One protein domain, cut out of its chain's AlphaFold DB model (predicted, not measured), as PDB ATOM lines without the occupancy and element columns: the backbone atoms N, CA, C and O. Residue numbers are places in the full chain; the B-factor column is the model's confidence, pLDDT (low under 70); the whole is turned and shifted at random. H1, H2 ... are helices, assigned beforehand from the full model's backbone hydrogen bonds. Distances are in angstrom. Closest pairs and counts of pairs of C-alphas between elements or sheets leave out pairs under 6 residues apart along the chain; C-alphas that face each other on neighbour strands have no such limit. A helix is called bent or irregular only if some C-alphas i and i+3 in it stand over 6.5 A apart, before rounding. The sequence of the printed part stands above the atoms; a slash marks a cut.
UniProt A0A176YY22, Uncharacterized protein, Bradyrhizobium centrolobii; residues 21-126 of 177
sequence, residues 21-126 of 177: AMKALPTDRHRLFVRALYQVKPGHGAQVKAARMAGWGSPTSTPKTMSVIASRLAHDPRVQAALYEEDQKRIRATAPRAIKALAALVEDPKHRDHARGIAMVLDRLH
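AT A GLANCE: This is residues 21 to 126 of the 177 residues of an uncharacterized protein of Bradyrhizobium centrolobii (UniProt A0A176YY22). A small head of three helices, H1, H2 and H3, sits at one end of a long bent helix, H4, whose arm H4a begins at the head and whose arm H4b reaches away from it. At the far end H5 folds back and makes a V with the last part of H4b, while residues 91 to 101, which belong to H4, stand free between the two ends. The printed part has 106 residues, with five named helices in the order H1, H2, H3, H4, H5 and no named strand; the class is all helix. The whole is only just loose, close to extended, with a radius of gyration of the C-alphas of 19.3 A and spans of 59 by 28 by 18 A.

HOW THE PARTS SIT: H1, residues 28 to 37, and H2, residues 46 to 53, form a helical hairpin: they touch and run opposite ways at a steep tilt of 43 degrees, their closest C-alphas being those of Ala 36 and Ala 50, 4.9 A apart. H3, residues 63 to 74, touches H2 and stands about perpendicular to it at 81 degrees; the closest C-alphas are those of Val 48 and Ala 70, 5.3 A apart. H4, residues 77 to 107, was assigned as one helix by its hydrogen bonds but is bent: C-alphas 93 and 96 are 7.2 A apart, and its arms H4a, residues 77 to 93, and H4b, residues 96 to 107, stand at a steep tilt of 54 degrees. H4a touches H1 with residues 79 to 83 alone, the same way at a steep tilt of 47 degrees, with the C-alphas of Val 34 and Leu 83 closest at 6.3 A. H3 and H4a are close but not clearly touching, with the C-alphas of Leu 73 and Val 79 closest at 6.8 A. H5, residues 114 to 125, touches H4b through its residues 114 to 118 and residues 102 to 106 of H4b, opposite ways at a steep tilt of 58 degrees; the closest C-alphas are those of Val 106 and His 114, 5.6 A apart. H5 is apart from H1, H2, H3 and H4a. In H1, H2, H3, H4a, H4b and H5 every O i to N i+4 pair is within hydrogen-bond range.

IN THESE COORDINATES: H1 begins at C-alpha 28, (26.140, 0.040, -16.707), and is 14.4 A long; H2 is 10.6 A and H3 16.2 A. H4a measures 24.2 A from C-alpha 77, (19.125, 14.678, -17.384), to C-alpha 93, and H4b measures 16.5 A. H5 is 16.9 A long and ends at C-alpha 125, (43.408, 38.216, -20.825).

THE WHOLE: The two C-alphas farthest apart, those of Thr 60 and Pro 109, are 58.7 A from each other. The printed part has no cut and no long link, and the link from H3 to H4 is tight. The mean pLDDT of the printed part is 90.5, and no printed residue is under 70.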
ATOM      1  N   ALA A  21      29.515  11.881 -12.383       90.44
ATOM      2  CA  ALA A  21      28.258  11.818 -13.130       90.44
ATOM      3  C   ALA A  21      28.083  10.476 -13.863       90.44
ATOM      4  O   ALA A  21      26.980   9.934 -13.907       90.44
ATOM      5  N   MET A  22      29.172   9.894 -14.375       87.62
ATOM      6  CA  MET A  22      29.163   8.557 -14.985       87.62
ATOM      7  C   MET A  22      28.878   7.455 -13.953       87.62
ATOM      8  O   MET A  22      28.103   6.535 -14.226       87.62
ATOM      9  N   LYS A  23      29.443   7.563 -12.746       89.88
ATOM     10  CA  LYS A  23      29.190   6.641 -11.626       89.88
ATOM     11  C   LYS A  23      27.759   6.759 -11.089       89.88
ATOM     12  O   LYS A  23      27.178   5.748 -10.712       89.88
ATOM     13  N   ALA A  24      27.170   7.957 -11.123       91.00
ATOM     14  CA  ALA A  24      25.793   8.209 -10.692       91.00
ATOM     15  C   ALA A  24      24.715   7.665 -11.653       91.00
ATOM     16  O   ALA A  24      23.521   7.730 -11.343       91.00
ATOM     17  N   LEU A  25      25.099   7.144 -12.826       91.19
ATOM     18  CA  LEU A  25      24.142   6.593 -13.780       91.19
ATOM     19  C   LEU A  25      23.455   5.323 -13.244       91.19
ATOM     20  O   LEU A  25      24.106   4.497 -12.603       91.19
ATOM     21  N   PRO A  26      22.162   5.104 -13.565       88.88
ATOM     22  CA  PRO A  26      21.376   4.026 -12.958       88.88
ATOM     23  C   PRO A  26      21.870   2.617 -13.290       88.88
ATOM     24  O   PRO A  26      21.694   1.701 -12.494       88.88
ATOM     25  N   THR A  27      22.428   2.419 -14.488       91.31
ATOM     26  CA  THR A  27      22.927   1.111 -14.926       91.31
ATOM     27  C   THR A  27      24.158   1.248 -15.810       91.31
ATOM     28  O   THR A  27      24.349   2.248 -16.505       91.31
ATOM     29  N   ASP A  28      24.944   0.180 -15.873       88.56
ATOM     30  CA  ASP A  28      26.140   0.040 -16.707       88.56
ATOM     31  C   ASP A  28      25.854   0.265 -18.197       88.56
ATOM     32  O   ASP A  28      26.675   0.824 -18.920       88.56
ATOM     33  N   ARG A  29      24.643  -0.070 -18.657       89.56
ATOM     34  CA  ARG A  29      24.204   0.195 -20.038       89.56
ATOM     35  C   ARG A  29      24.080   1.686 -20.350       89.56
ATOM     36  O   ARG A  29      24.270   2.073 -21.501       89.56
ATOM     37  N   HIS A  30      23.783   2.530 -19.361       91.81
ATOM     38  CA  HIS A  30      23.801   3.984 -19.554       91.81
ATOM     39  C   HIS A  30      25.243   4.490 -19.683       91.81
ATOM     40  O   HIS A  30      25.519   5.298 -20.567       91.81
ATOM     41  N   ARG A  31      26.182   3.961 -18.882       91.19
ATOM     42  CA  ARG A  31      27.616   4.285 -19.015       91.19
ATOM     43  C   ARG A  31      28.155   3.884 -20.388       91.19
ATOM     44  O   ARG A  31      28.809   4.679 -21.060       91.19
ATOM     45  N   LEU A  32      27.826   2.675 -20.845       91.06
ATOM     46  CA  LEU A  32      28.206   2.198 -22.175       91.06
ATOM     47  C   LEU A  32      27.600   3.048 -23.292       91.06
ATOM     48  O   LEU A  32      28.273   3.289 -24.287       91.06
ATOM     49  N   PHE A  33      26.368   3.540 -23.132       93.25
ATOM     50  CA  PHE A  33      25.746   4.437 -24.108       93.25
ATOM     51  C   PHE A  33      26.527   5.745 -24.259       93.25
ATOM     52  O   PHE A  33      26.838   6.135 -25.385       93.25
ATOM     53  N   VAL A  34      26.906   6.373 -23.142       92.81
ATOM     54  CA  VAL A  34      27.727   7.595 -23.144       92.81
ATOM     55  C   VAL A  34      29.077   7.339 -23.816       92.81
ATOM     56  O   VAL A  34      29.452   8.069 -24.729       92.81
ATOM     57  N   ARG A  35      29.776   6.255 -23.456       91.44
ATOM     58  CA  ARG A  35      31.061   5.893 -24.086       91.44
ATOM     59  C   ARG A  35      30.914   5.605 -25.585       91.44
ATOM     60  O   ARG A  35      31.736   6.054 -26.385       91.44
ATOM     61  N   ALA A  36      29.860   4.893 -25.983       92.06
ATOM     62  CA  ALA A  36      29.602   4.533 -27.376       92.06
ATOM     63  C   ALA A  36      29.289   5.753 -28.256       92.06
ATOM     64  O   ALA A  36      29.639   5.748 -29.437       92.06
ATOM     65  N   LEU A  37      28.693   6.820 -27.707       92.00
ATOM     66  CA  LEU A  37      28.434   8.055 -28.458       92.00
ATOM     67  C   LEU A  37      29.713   8.681 -29.034       92.00
ATOM     68  O   LEU A  37      29.663   9.224 -30.134       92.00
ATOM     69  N   TYR A  38      30.854   8.543 -28.353       89.69
ATOM     70  CA  TYR A  38      32.144   9.052 -28.836       89.69
ATOM     71  C   TYR A  38      32.902   8.076 -29.745       89.69
ATOM     72  O   TYR A  38      33.893   8.464 -30.361       89.69
ATOM     73  N   GLN A  39      32.464   6.820 -29.837       89.69
ATOM     74  CA  GLN A  39      33.037   5.830 -30.757       89.69
ATOM     75  C   GLN A  39      32.336   5.854 -32.119       89.69
ATOM     76  O   GLN A  39      32.945   5.581 -33.154       89.69
ATOM     77  N   VAL A  40      31.041   6.172 -32.133       90.38
ATOM     78  CA  VAL A  40      30.240   6.222 -33.357       90.38
ATOM     79  C   VAL A  40      30.524   7.508 -34.132       90.38
ATOM     80  O   VAL A  40      30.620   8.595 -33.569       90.38
ATOM     81  N   LYS A  41      30.585   7.405 -35.466       89.19
ATOM     82  CA  LYS A  41      30.685   8.571 -36.352       89.19
ATOM     83  C   LYS A  41      29.521   9.552 -36.100       89.19
ATOM     84  O   LYS A  41      28.364   9.135 -36.243       89.19
ATOM     85  N   PRO A  42      29.797  10.840 -35.817       88.62
ATOM     86  CA  PRO A  42      28.760  11.854 -35.660       88.62
ATOM     87  C   PRO A  42      27.870  11.962 -36.904       88.62
ATOM     88  O   PRO A  42      28.358  11.902 -38.036       88.62
ATOM     89  N   GLY A  43      26.560  12.114 -36.701       89.12
ATOM     90  CA  GLY A  43      25.589  12.281 -37.784       89.12
ATOM     91  C   GLY A  43      24.221  11.663 -37.496       89.12
ATOM     92  O   GLY A  43      23.910  11.262 -36.372       89.12
ATOM     93  N   HIS A  44      23.390  11.577 -38.539       88.31
ATOM     94  CA  HIS A  44      22.039  11.030 -38.430       88.31
ATOM     95  C   HIS A  44      22.060   9.578 -37.920       88.31
ATOM     96  O   HIS A  44      22.780   8.721 -38.440       88.31
ATOM     97  N   GLY A  45      21.273   9.304 -36.877       88.88
ATOM     98  CA  GLY A  45      21.181   7.979 -36.260       88.88
ATOM     99  C   GLY A  45      22.379   7.579 -35.389       88.88
ATOM    100  O   GLY A  45      22.439   6.426 -34.965       88.88
ATOM    101  N   ALA A  46      23.314   8.490 -35.086       91.62
ATOM    102  CA  ALA A  46      24.448   8.190 -34.204       91.62
ATOM    103  C   ALA A  46      23.989   7.689 -32.821       91.62
ATOM    104  O   ALA A  46      24.478   6.669 -32.344       91.62
ATOM    105  N   GLN A  47      22.965   8.320 -32.241       92.62
ATOM    106  CA  GLN A  47      22.376   7.893 -30.966       92.62
ATOM    107  C   GLN A  47      21.772   6.485 -31.046       92.62
ATOM    108  O   GLN A  47      21.919   5.690 -30.125       92.62
ATOM    109  N   VAL A  48      21.135   6.131 -32.166       93.31
ATOM    110  CA  VAL A  48      20.572   4.787 -32.369       93.31
ATOM    111  C   VAL A  48      21.675   3.736 -32.436       93.31
ATOM    112  O   VAL A  48      21.546   2.667 -31.841       93.31
ATOM    113  N   LYS A  49      22.776   4.035 -33.131       91.75
ATOM    114  CA  LYS A  49      23.946   3.151 -33.200       91.75
ATOM    115  C   LYS A  49      24.606   2.992 -31.829       91.75
ATOM    116  O   LYS A  49      24.869   1.864 -31.429       91.75
ATOM    117  N   ALA A  50      24.781   4.086 -31.088       92.12
ATOM    118  CA  ALA A  50      25.321   4.055 -29.731       92.12
ATOM    119  C   ALA A  50      24.424   3.252 -28.774       92.12
ATOM    120  O   ALA A  50      24.920   2.428 -28.011       92.12
ATOM    121  N   ALA A  51      23.099   3.409 -28.867       92.94
ATOM    122  CA  ALA A  51      22.144   2.624 -28.085       92.94
ATOM    123  C   ALA A  51      22.262   1.122 -28.387       92.94
ATOM    124  O   ALA A  51      22.312   0.318 -27.459       92.94
ATOM    125  N   ARG A  52      22.386   0.737 -29.666       91.31
ATOM    126  CA  ARG A  52      22.615  -0.668 -30.053       91.31
ATOM    127  C   ARG A  52      23.930  -1.213 -29.498       91.31
ATOM    128  O   ARG A  52      23.939  -2.311 -28.955       91.31
ATOM    129  N   MET A  53      25.018  -0.448 -29.602       89.94
ATOM    130  CA  MET A  53      26.328  -0.843 -29.067       89.94
ATOM    131  C   MET A  53      26.314  -0.999 -27.543       89.94
ATOM    132  O   MET A  53      26.952  -1.898 -27.011       89.94
ATOM    133  N   ALA A  54      25.533  -0.176 -26.845       90.38
ATOM    134  CA  ALA A  54      25.339  -0.265 -25.402       90.38
ATOM    135  C   ALA A  54      24.384  -1.397 -24.962       90.38
ATOM    136  O   ALA A  54      24.061  -1.511 -23.777       90.38
ATOM    137  N   GLY A  55      23.923  -2.231 -25.900       89.81
ATOM    138  CA  GLY A  55      23.068  -3.383 -25.616       89.81
ATOM    139  C   GLY A  55      21.599  -3.027 -25.387       89.81
ATOM    140  O   GLY A  55      20.885  -3.777 -24.716       89.81
ATOM    141  N   TRP A  56      21.134  -1.885 -25.902       89.38
ATOM    142  CA  TRP A  56      19.712  -1.549 -25.903       89.38
ATOM    143  C   TRP A  56      18.996  -2.169 -27.103       89.38
ATOM    144  O   TRP A  56      19.484  -2.131 -28.235       89.38
ATOM    145  N   GLY A  57      17.795  -2.683 -26.838       86.25
ATOM    146  CA  GLY A  57      16.982  -3.408 -27.808       86.25
ATOM    147  C   GLY A  57      17.309  -4.900 -27.887       86.25
ATOM    148  O   GLY A  57      18.225  -5.409 -27.249       86.25
ATOM    149  N   SER A  58      16.511  -5.601 -28.679       84.50
ATOM    150  CA  SER A  58      16.696  -6.996 -29.077       84.50
ATOM    151  C   SER A  58      17.142  -7.070 -30.545       84.50
ATOM    152  O   SER A  58      16.911  -6.118 -31.298       84.50
ATOM    153  N   PRO A  59      17.688  -8.208 -31.017       78.81
ATOM    154  CA  PRO A  59      17.969  -8.421 -32.443       78.81
ATOM    155  C   PRO A  59      16.746  -8.215 -33.354       78.81
ATOM    156  O   PRO A  59      16.885  -7.863 -34.520       78.81
ATOM    157  N   THR A  60      15.541  -8.386 -32.807       86.94
ATOM    158  CA  THR A  60      14.252  -8.207 -33.491       86.94
ATOM    159  C   THR A  60      13.684  -6.787 -33.388       86.94
ATOM    160  O   THR A  60      12.611  -6.508 -33.921       86.94
ATOM    161  N   SER A  61      14.360  -5.871 -32.691       88.38
ATOM    162  CA  SER A  61      13.841  -4.523 -32.452       88.38
ATOM    163  C   SER A  61      13.814  -3.684 -33.726       88.38
ATOM    164  O   SER A  61      14.820  -3.522 -34.423       88.38
ATOM    165  N   THR A  62      12.657  -3.079 -34.002       91.75
ATOM    166  CA  THR A  62      12.488  -2.231 -35.186       91.75
ATOM    167  C   THR A  62      13.329  -0.947 -35.090       91.75
ATOM    168  O   THR A  62      13.584  -0.443 -33.987       91.75
ATOM    169  N   PRO A  63      13.719  -0.342 -36.230       89.12
ATOM    170  CA  PRO A  63      14.418   0.944 -36.238       89.12
ATOM    171  C   PRO A  63      13.656   2.058 -35.506       89.12
ATOM    172  O   PRO A  63      14.272   2.871 -34.815       89.12
ATOM    173  N   LYS A  64      12.319   2.067 -35.597       92.75
ATOM    174  CA  LYS A  64      11.463   3.056 -34.928       92.75
ATOM    175  C   LYS A  64      11.528   2.920 -33.408       92.75
ATOM    176  O   LYS A  64      11.714   3.920 -32.720       92.75
ATOM    177  N   THR A  65      11.455   1.694 -32.890       93.06
ATOM    178  CA  THR A  65      11.590   1.425 -31.451       93.06
ATOM    179  C   THR A  65      12.947   1.893 -30.933       93.06
ATOM    180  O   THR A  65      13.021   2.592 -29.926       93.06
ATOM    181  N   MET A  66      14.019   1.583 -31.665       94.25
ATOM    182  CA  MET A  66      15.368   2.004 -31.285       94.25
ATOM    183  C   MET A  66      15.552   3.524 -31.319       94.25
ATOM    184  O   MET A  66      16.242   4.062 -30.458       94.25
ATOM    185  N   SER A  67      14.915   4.217 -32.265       93.88
ATOM    186  CA  SER A  67      14.907   5.684 -32.322       93.88
ATOM    187  C   SER A  67      14.258   6.303 -31.082       93.88
ATOM    188  O   SER A  67      14.828   7.202 -30.466       93.88
ATOM    189  N   VAL A  68      13.113   5.768 -30.644       95.12
ATOM    190  CA  VAL A  68      12.433   6.238 -29.427       95.12
ATOM    191  C   VAL A  68      13.281   5.982 -28.179       95.12
ATOM    192  O   VAL A  68      13.390   6.866 -27.333       95.12
ATOM    193  N   ILE A  69      13.911   4.807 -28.067       94.31
ATOM    194  CA  ILE A  69      14.796   4.478 -26.937       94.31
ATOM    195  C   ILE A  69      15.996   5.427 -26.900       94.31
ATOM    196  O   ILE A  69      16.267   6.030 -25.865       94.31
ATOM    197  N   ALA A  70      16.686   5.594 -28.029       93.94
ATOM    198  CA  ALA A  70      17.847   6.468 -28.130       93.94
ATOM    199  C   ALA A  70      17.493   7.927 -27.807       93.94
ATOM    200  O   ALA A  70      18.230   8.586 -27.079       93.94
ATOM    201  N   SER A  71      16.337   8.402 -28.281       94.81
ATOM    202  CA  SER A  71      15.826   9.734 -27.954       94.81
ATOM    203  C   SER A  71      15.585   9.890 -26.451       94.81
ATOM    204  O   SER A  71      16.068  10.848 -25.857       94.81
ATOM    205  N   ARG A  72      14.921   8.928 -25.797       95.00
ATOM    206  CA  ARG A  72      14.693   8.974 -24.340       95.00
ATOM    207  C   ARG A  72      15.999   8.988 -23.548       95.00
ATOM    208  O   ARG A  72      16.124   9.785 -22.629       95.00
ATOM    209  N   LEU A  73      16.973   8.161 -23.933       94.12
ATOM    210  CA  LEU A  73      18.293   8.127 -23.296       94.12
ATOM    211  C   LEU A  73      19.046   9.453 -23.460       94.12
ATOM    212  O   LEU A  73      19.658   9.926 -22.513       94.12
ATOM    213  N   ALA A  74      18.986  10.071 -24.641       92.50
ATOM    214  CA  ALA A  74      19.672  11.335 -24.910       92.50
ATOM    215  C   ALA A  74      19.057  12.542 -24.172       92.50
ATOM    216  O   ALA A  74      19.737  13.545 -23.953       92.50
ATOM    217  N   HIS A  75      17.778  12.454 -23.802       94.81
ATOM    218  CA  HIS A  75      17.064  13.500 -23.065       94.81
ATOM    219  C   HIS A  75      16.974  13.232 -21.557       94.81
ATOM    220  O   HIS A  75      16.386  14.036 -20.836       94.81
ATOM    221  N   ASP A  76      17.544  12.131 -21.058       94.44
ATOM    222  CA  ASP A  76      17.631  11.890 -19.620       94.44
ATOM    223  C   ASP A  76      18.640  12.879 -19.000       94.44
ATOM    224  O   ASP A  76      19.812  12.880 -19.398       94.44
ATOM    225  N   PRO A  77      18.236  13.702 -18.012       94.69
ATOM    226  CA  PRO A  77      19.125  14.678 -17.384       94.69
ATOM    227  C   PRO A  77      20.376  14.043 -16.759       94.69
ATOM    228  O   PRO A  77      21.433  14.670 -16.727       94.69
ATOM    229  N   ARG A  78      20.305  12.788 -16.297       93.94
ATOM    230  CA  ARG A  78      21.459  12.073 -15.724       93.94
ATOM    231  C   ARG A  78      22.483  11.721 -16.799       93.94
ATOM    232  O   ARG A  78      23.684  11.866 -16.586       93.94
ATOM    233  N   VAL A  79      22.005  11.297 -17.971       94.12
ATOM    234  CA  VAL A  79      22.850  11.001 -19.138       94.12
ATOM    235  C   VAL A  79      23.457  12.283 -19.699       94.12
ATOM    236  O   VAL A  79      24.635  12.294 -20.039       94.12
ATOM    237  N   GLN A  80      22.698  13.380 -19.736       94.69
ATOM    238  CA  GLN A  80      23.212  14.687 -20.154       94.69
ATOM    239  C   GLN A  80      24.300  15.214 -19.217       94.69
ATOM    240  O   GLN A  80      25.317  15.710 -19.694       94.69
ATOM    241  N   ALA A  81      24.133  15.061 -17.899       94.12
ATOM    242  CA  ALA A  81      25.166  15.427 -16.933       94.12
ATOM    243  C   ALA A  81      26.453  14.606 -17.136       94.12
ATOM    244  O   ALA A  81      27.552  15.159 -17.114       94.12
ATOM    245  N   ALA A  82      26.320  13.302 -17.397       94.12
ATOM    246  CA  ALA A  82      27.453  12.433 -17.703       94.12
ATOM    247  C   ALA A  82      28.147  12.806 -19.028       94.12
ATOM    248  O   ALA A  82      29.374  12.837 -19.088       94.12
ATOM    249  N   LEU A  83      27.375  13.141 -20.069       93.06
ATOM    250  CA  LEU A  83      27.903  13.635 -21.344       93.06
ATOM    251  C   LEU A  83      28.642  14.959 -21.179       93.06
ATOM    252  O   LEU A  83      29.743  15.101 -21.693       93.06
ATOM    253  N   TYR A  84      28.084  15.899 -20.416       93.31
ATOM    254  CA  TYR A  84      28.743  17.171 -20.139       93.31
ATOM    255  C   TYR A  84      30.102  16.965 -19.466       93.31
ATOM    256  O   TYR A  84      31.086  17.604 -19.835       93.31
ATOM    257  N   GLU A  85      30.179  16.053 -18.496       92.75
ATOM    258  CA  GLU A  85      31.439  15.745 -17.829       92.75
ATOM    259  C   GLU A  85      32.481  15.165 -18.802       92.75
ATOM    260  O   GLU A  85      33.635  15.598 -18.823       92.75
ATOM    261  N   GLU A  86      32.068  14.215 -19.641       90.69
ATOM    262  CA  GLU A  86      32.930  13.585 -20.643       90.69
ATOM    263  C   GLU A  86      33.361  14.576 -21.744       90.69
ATOM    264  O   GLU A  86      34.528  14.601 -22.145       90.69
ATOM    265  N   ASP A  87      32.462  15.467 -22.170       89.94
ATOM    266  CA  ASP A  87      32.755  16.567 -23.090       89.94
ATOM    267  C   ASP A  87      33.807  17.508 -22.502       89.94
ATOM    268  O   ASP A  87      34.787  17.836 -23.172       89.94
ATOM    269  N   GLN A  88      33.668  17.905 -21.234       90.44
ATOM    270  CA  GLN A  88      34.651  18.760 -20.566       90.44
ATOM    271  C   GLN A  88      36.031  18.100 -20.506       90.44
ATOM    272  O   GLN A  88      37.039  18.757 -20.790       90.44
ATOM    273  N   LYS A  89      36.099  16.799 -20.198       88.50
ATOM    274  CA  LYS A  89      37.361  16.040 -20.213       88.50
ATOM    275  C   LYS A  89      38.006  16.067 -21.598       88.50
ATOM    276  O   LYS A  89      39.188  16.389 -21.722       88.50
ATOM    277  N   ARG A  90      37.230  15.799 -22.651       86.44
ATOM    278  CA  ARG A  90      37.726  15.766 -24.039       86.44
ATOM    279  C   ARG A  90      38.127  17.140 -24.562       86.44
ATOM    280  O   ARG A  90      39.148  17.256 -25.243       86.44
ATOM    281  N   ILE A  91      37.376  18.186 -24.222       87.31
ATOM    282  CA  ILE A  91      37.714  19.572 -24.562       87.31
ATOM    283  C   ILE A  91      39.045  19.952 -23.912       87.31
ATOM    284  O   ILE A  91      39.934  20.454 -24.600       87.31
ATOM    285  N   ARG A  92      39.229  19.646 -22.621       86.81
ATOM    286  CA  ARG A  92      40.496  19.889 -21.913       86.81
ATOM    287  C   ARG A  92      41.650  19.093 -22.519       86.81
ATOM    288  O   ARG A  92      42.714  19.660 -22.739       86.81
ATOM    289  N   ALA A  93      41.428  17.830 -22.880       86.56
ATOM    290  CA  ALA A  93      42.430  17.016 -23.572       86.56
ATOM    291  C   ALA A  93      42.795  17.578 -24.961       86.56
ATOM    292  O   ALA A  93      43.931  17.451 -25.414       86.56
ATOM    293  N   THR A  94      41.851  18.241 -25.635       85.25
ATOM    294  CA  THR A  94      42.066  18.869 -26.951       85.25
ATOM    295  C   THR A  94      42.671  20.275 -26.840       85.25
ATOM    296  O   THR A  94      43.216  20.788 -27.821       85.25
ATOM    297  N   ALA A  95      42.648  20.889 -25.652       86.00
ATOM    298  CA  ALA A  95      43.102  22.259 -25.428       86.00
ATOM    299  C   ALA A  95      44.530  22.538 -25.938       86.00
ATOM    300  O   ALA A  95      44.696  23.544 -26.624       86.00
ATOM    301  N   PRO A  96      45.544  21.667 -25.749       88.06
ATOM    302  CA  PRO A  96      46.884  21.920 -26.288       88.06
ATOM    303  C   PRO A  96      46.911  22.056 -27.817       88.06
ATOM    304  O   PRO A  96      47.630  22.893 -28.363       88.06
ATOM    305  N   ARG A  97      46.093  21.268 -28.530       87.12
ATOM    306  CA  ARG A  97      45.979  21.362 -29.996       87.12
ATOM    307  C   ARG A  97      45.298  22.661 -30.413       87.12
ATOM    308  O   ARG A  97      45.741  23.285 -31.372       87.12
ATOM    309  N   ALA A  98      44.259  23.066 -29.685       87.25
ATOM    310  CA  ALA A  98      43.573  24.333 -29.920       87.25
ATOM    311  C   ALA A  98      44.498  25.536 -29.661       87.25
ATOM    312  O   ALA A  98      44.548  26.439 -30.488       87.25
ATOM    313  N   ILE A  99      45.287  25.511 -28.579       87.31
ATOM    314  CA  ILE A  99      46.281  26.547 -28.258       87.31
ATOM    315  C   ILE A  99      47.317  26.656 -29.377       87.31
ATOM    316  O   ILE A  99      47.598  27.754 -29.841       87.31
ATOM    317  N   LYS A 100      47.839  25.525 -29.871       90.38
ATOM    318  CA  LYS A 100      48.799  25.527 -30.984       90.38
ATOM    319  C   LYS A 100      48.202  26.112 -32.270       90.38
ATOM    320  O   LYS A 100      48.870  26.877 -32.956       90.38
ATOM    321  N   ALA A 101      46.963  25.750 -32.603       89.62
ATOM    322  CA  ALA A 101      46.277  26.286 -33.777       89.62
ATOM    323  C   ALA A 101      46.008  27.794 -33.643       89.62
ATOM    324  O   ALA A 101      46.178  28.535 -34.607       89.62
ATOM    325  N   LEU A 102      45.637  28.251 -32.444       89.38
ATOM    326  CA  LEU A 102      45.433  29.666 -32.152       89.38
ATOM    327  C   LEU A 102      46.745  30.459 -32.210       89.38
ATOM    328  O   LEU A 102      46.758  31.542 -32.781       89.38
ATOM    329  N   ALA A 103      47.847  29.916 -31.685       88.56
ATOM    330  CA  ALA A 103      49.166  30.540 -31.789       88.56
ATOM    331  C   ALA A 103      49.577  30.724 -33.259       88.56
ATOM    332  O   ALA A 103      49.916  31.829 -33.664       88.56
ATOM    333  N   ALA A 104      49.421  29.684 -34.086       91.88
ATOM    334  CA  ALA A 104      49.698  29.772 -35.520       91.88
ATOM    335  C   ALA A 104      48.809  30.807 -36.243       91.88
ATOM    336  O   ALA A 104      49.276  31.495 -37.145       91.88
ATOM    337  N   LEU A 105      47.543  30.947 -35.836       92.25
ATOM    338  CA  LEU A 105      46.623  31.959 -36.370       92.25
ATOM    339  C   LEU A 105      47.058  33.392 -36.010       92.25
ATOM    340  O   LEU A 105      46.948  34.302 -36.830       92.25
ATOM    341  N   VAL A 106      47.529  33.596 -34.779       90.25
ATOM    342  CA  VAL A 106      47.994  34.901 -34.283       90.25
ATOM    343  C   VAL A 106      49.367  35.264 -34.851       90.25
ATOM    344  O   VAL A 106      49.658  36.440 -35.008       90.25
ATOM    345  N   GLU A 107      50.203  34.293 -35.207       92.06
ATOM    346  CA  GLU A 107      51.514  34.551 -35.816       92.06
ATOM    347  C   GLU A 107      51.444  34.846 -37.327       92.06
ATOM    348  O   GLU A 107      52.382  35.434 -37.864       92.06
ATOM    349  N   ASP A 108      50.351  34.490 -38.018       93.44
ATOM    350  CA  ASP A 108      50.171  34.756 -39.454       93.44
ATOM    351  C   ASP A 108      49.338  36.031 -39.719       93.44
ATOM    352  O   ASP A 108      48.103  35.974 -39.707       93.44
ATOM    353  N   PRO A 109      49.972  37.179 -40.039       90.31
ATOM    354  CA  PRO A 109      49.265  38.433 -40.300       90.31
ATOM    355  C   PRO A 109      48.457  38.428 -41.605       90.31
ATOM    356  O   PRO A 109      47.647  39.329 -41.821       90.31
ATOM    357  N   LYS A 110      48.667  37.454 -42.503       94.00
ATOM    358  CA  LYS A 110      47.927  37.355 -43.772       94.00
ATOM    359  C   LYS A 110      46.639  36.549 -43.638       94.00
ATOM    360  O   LYS A 110      45.821  36.562 -44.562       94.00
ATOM    361  N   HIS A 111      46.436  35.846 -42.525       93.81
ATOM    362  CA  HIS A 111      45.234  35.051 -42.331       93.81
ATOM    363  C   HIS A 111      44.007  35.959 -42.158       93.81
ATOM    364  O   HIS A 111      44.005  36.870 -41.333       93.81
ATOM    365  N   ARG A 112      42.917  35.686 -42.892       93.00
ATOM    366  CA  ARG A 112      41.676  36.494 -42.847       93.00
ATOM    367  C   ARG A 112      41.152  36.691 -41.420       93.00
ATOM    368  O   ARG A 112      40.675  37.764 -41.071       93.00
ATOM    369  N   ASP A 113      41.264  35.647 -40.605       92.88
ATOM    370  CA  ASP A 113      40.767  35.625 -39.227       92.88
ATOM    371  C   ASP A 113      41.838  36.004 -38.171       92.88
ATOM    372  O   ASP A 113      41.603  35.828 -36.978       92.88
ATOM    373  N   HIS A 114      42.998  36.543 -38.575       89.69
ATOM    374  CA  HIS A 114      44.100  36.940 -37.678       89.69
ATOM    375  C   HIS A 114      43.663  37.958 -36.612       89.69
ATOM    376  O   HIS A 114      43.831  37.729 -35.413       89.69
ATOM    377  N   ALA A 115      43.010  39.048 -37.034       90.06
ATOM    378  CA  ALA A 115      42.509  40.079 -36.124       90.06
ATOM    379  C   ALA A 115      41.498  39.516 -35.107       90.06
ATOM    380  O   ALA A 115      41.498  39.907 -33.941       90.06
ATOM    381  N   ARG A 116      40.673  38.545 -35.526       91.25
ATOM    382  CA  ARG A 116      39.730  37.851 -34.639       91.25
ATOM    383  C   ARG A 116      40.456  36.964 -33.628       91.25
ATOM    384  O   ARG A 116      40.059  36.939 -32.469       91.25
ATOM    385  N   GLY A 117      41.507  36.262 -34.049       89.56
ATOM    386  CA  GLY A 117      42.358  35.478 -33.152       89.56
ATOM    387  C   GLY A 117      42.981  36.341 -32.051       89.56
ATOM    388  O   GLY A 117      42.885  35.987 -30.879       89.56
ATOM    389  N   ILE A 118      43.528  37.505 -32.416       88.19
ATOM    390  CA  ILE A 118      44.087  38.477 -31.461       88.19
ATOM    391  C   ILE A 118      43.010  38.981 -30.497       88.19
ATOM    392  O   ILE A 118      43.218  38.930 -29.286       88.19
ATOM    393  N   ALA A 119      41.854  39.413 -31.011       90.06
ATOM    394  CA  ALA A 119      40.747  39.884 -30.180       90.06
ATOM    395  C   ALA A 119      40.304  38.815 -29.168       90.06
ATOM    396  O   ALA A 119      40.215  39.099 -27.982       90.06
ATOM    397  N   MET A 120      40.147  37.558 -29.597       89.12
ATOM    398  CA  MET A 120      39.761  36.458 -28.702       89.12
ATOM    399  C   MET A 120      40.780  36.197 -27.582       89.12
ATOM    400  O   MET A 120      40.389  35.799 -26.484       89.12
ATOM    401  N   VAL A 121      42.078  36.380 -27.849       88.12
ATOM    402  CA  VAL A 121      43.130  36.258 -26.828       88.12
ATOM    403  C   VAL A 121      43.076  37.444 -25.867       88.12
ATOM    404  O   VAL A 121      43.093  37.239 -24.654       88.12
ATOM    405  N   LEU A 122      42.961  38.666 -26.390       87.75
ATOM    406  CA  LEU A 122      42.877  39.879 -25.577       87.75
ATOM    407  C   LEU A 122      41.620  39.896 -24.698       87.75
ATOM    408  O   LEU A 122      41.744  40.174 -23.512       87.75
ATOM    409  N   ASP A 123      40.461  39.482 -25.214       89.69
ATOM    410  CA  ASP A 123      39.203  39.384 -24.458       89.69
ATOM    411  C   ASP A 123      39.303  38.401 -23.278       89.69
ATOM    412  O   ASP A 123      38.636  38.563 -22.257       89.69
ATOM    413  N   ARG A 124      40.134  37.356 -23.403       85.75
ATOM    414  CA  ARG A 124      40.373  36.374 -22.332       85.75
ATOM    415  C   ARG A 124      41.399  36.849 -21.303       85.75
ATOM    416  O   ARG A 124      41.320  36.410 -20.158       85.75
ATOM    417  N   LEU A 125      42.359  37.682 -21.704       85.00
ATOM    418  CA  LEU A 125      43.408  38.216 -20.825       85.00
ATOM    419  C   LEU A 125      42.949  39.474 -20.078       85.00
ATOM    420  O   LEU A 125      43.236  39.631 -18.894       85.00
ATOM    421  N   HIS A 126      42.224  40.349 -20.767       82.56
ATOM    422  CA  HIS A 126      41.717  41.621 -20.268       82.56
ATOM    423  C   HIS A 126      40.236  41.750 -20.638       82.56
ATOM    424  O   HIS A 126      39.899  42.476 -21.576       82.56
TER     425      HIS A 126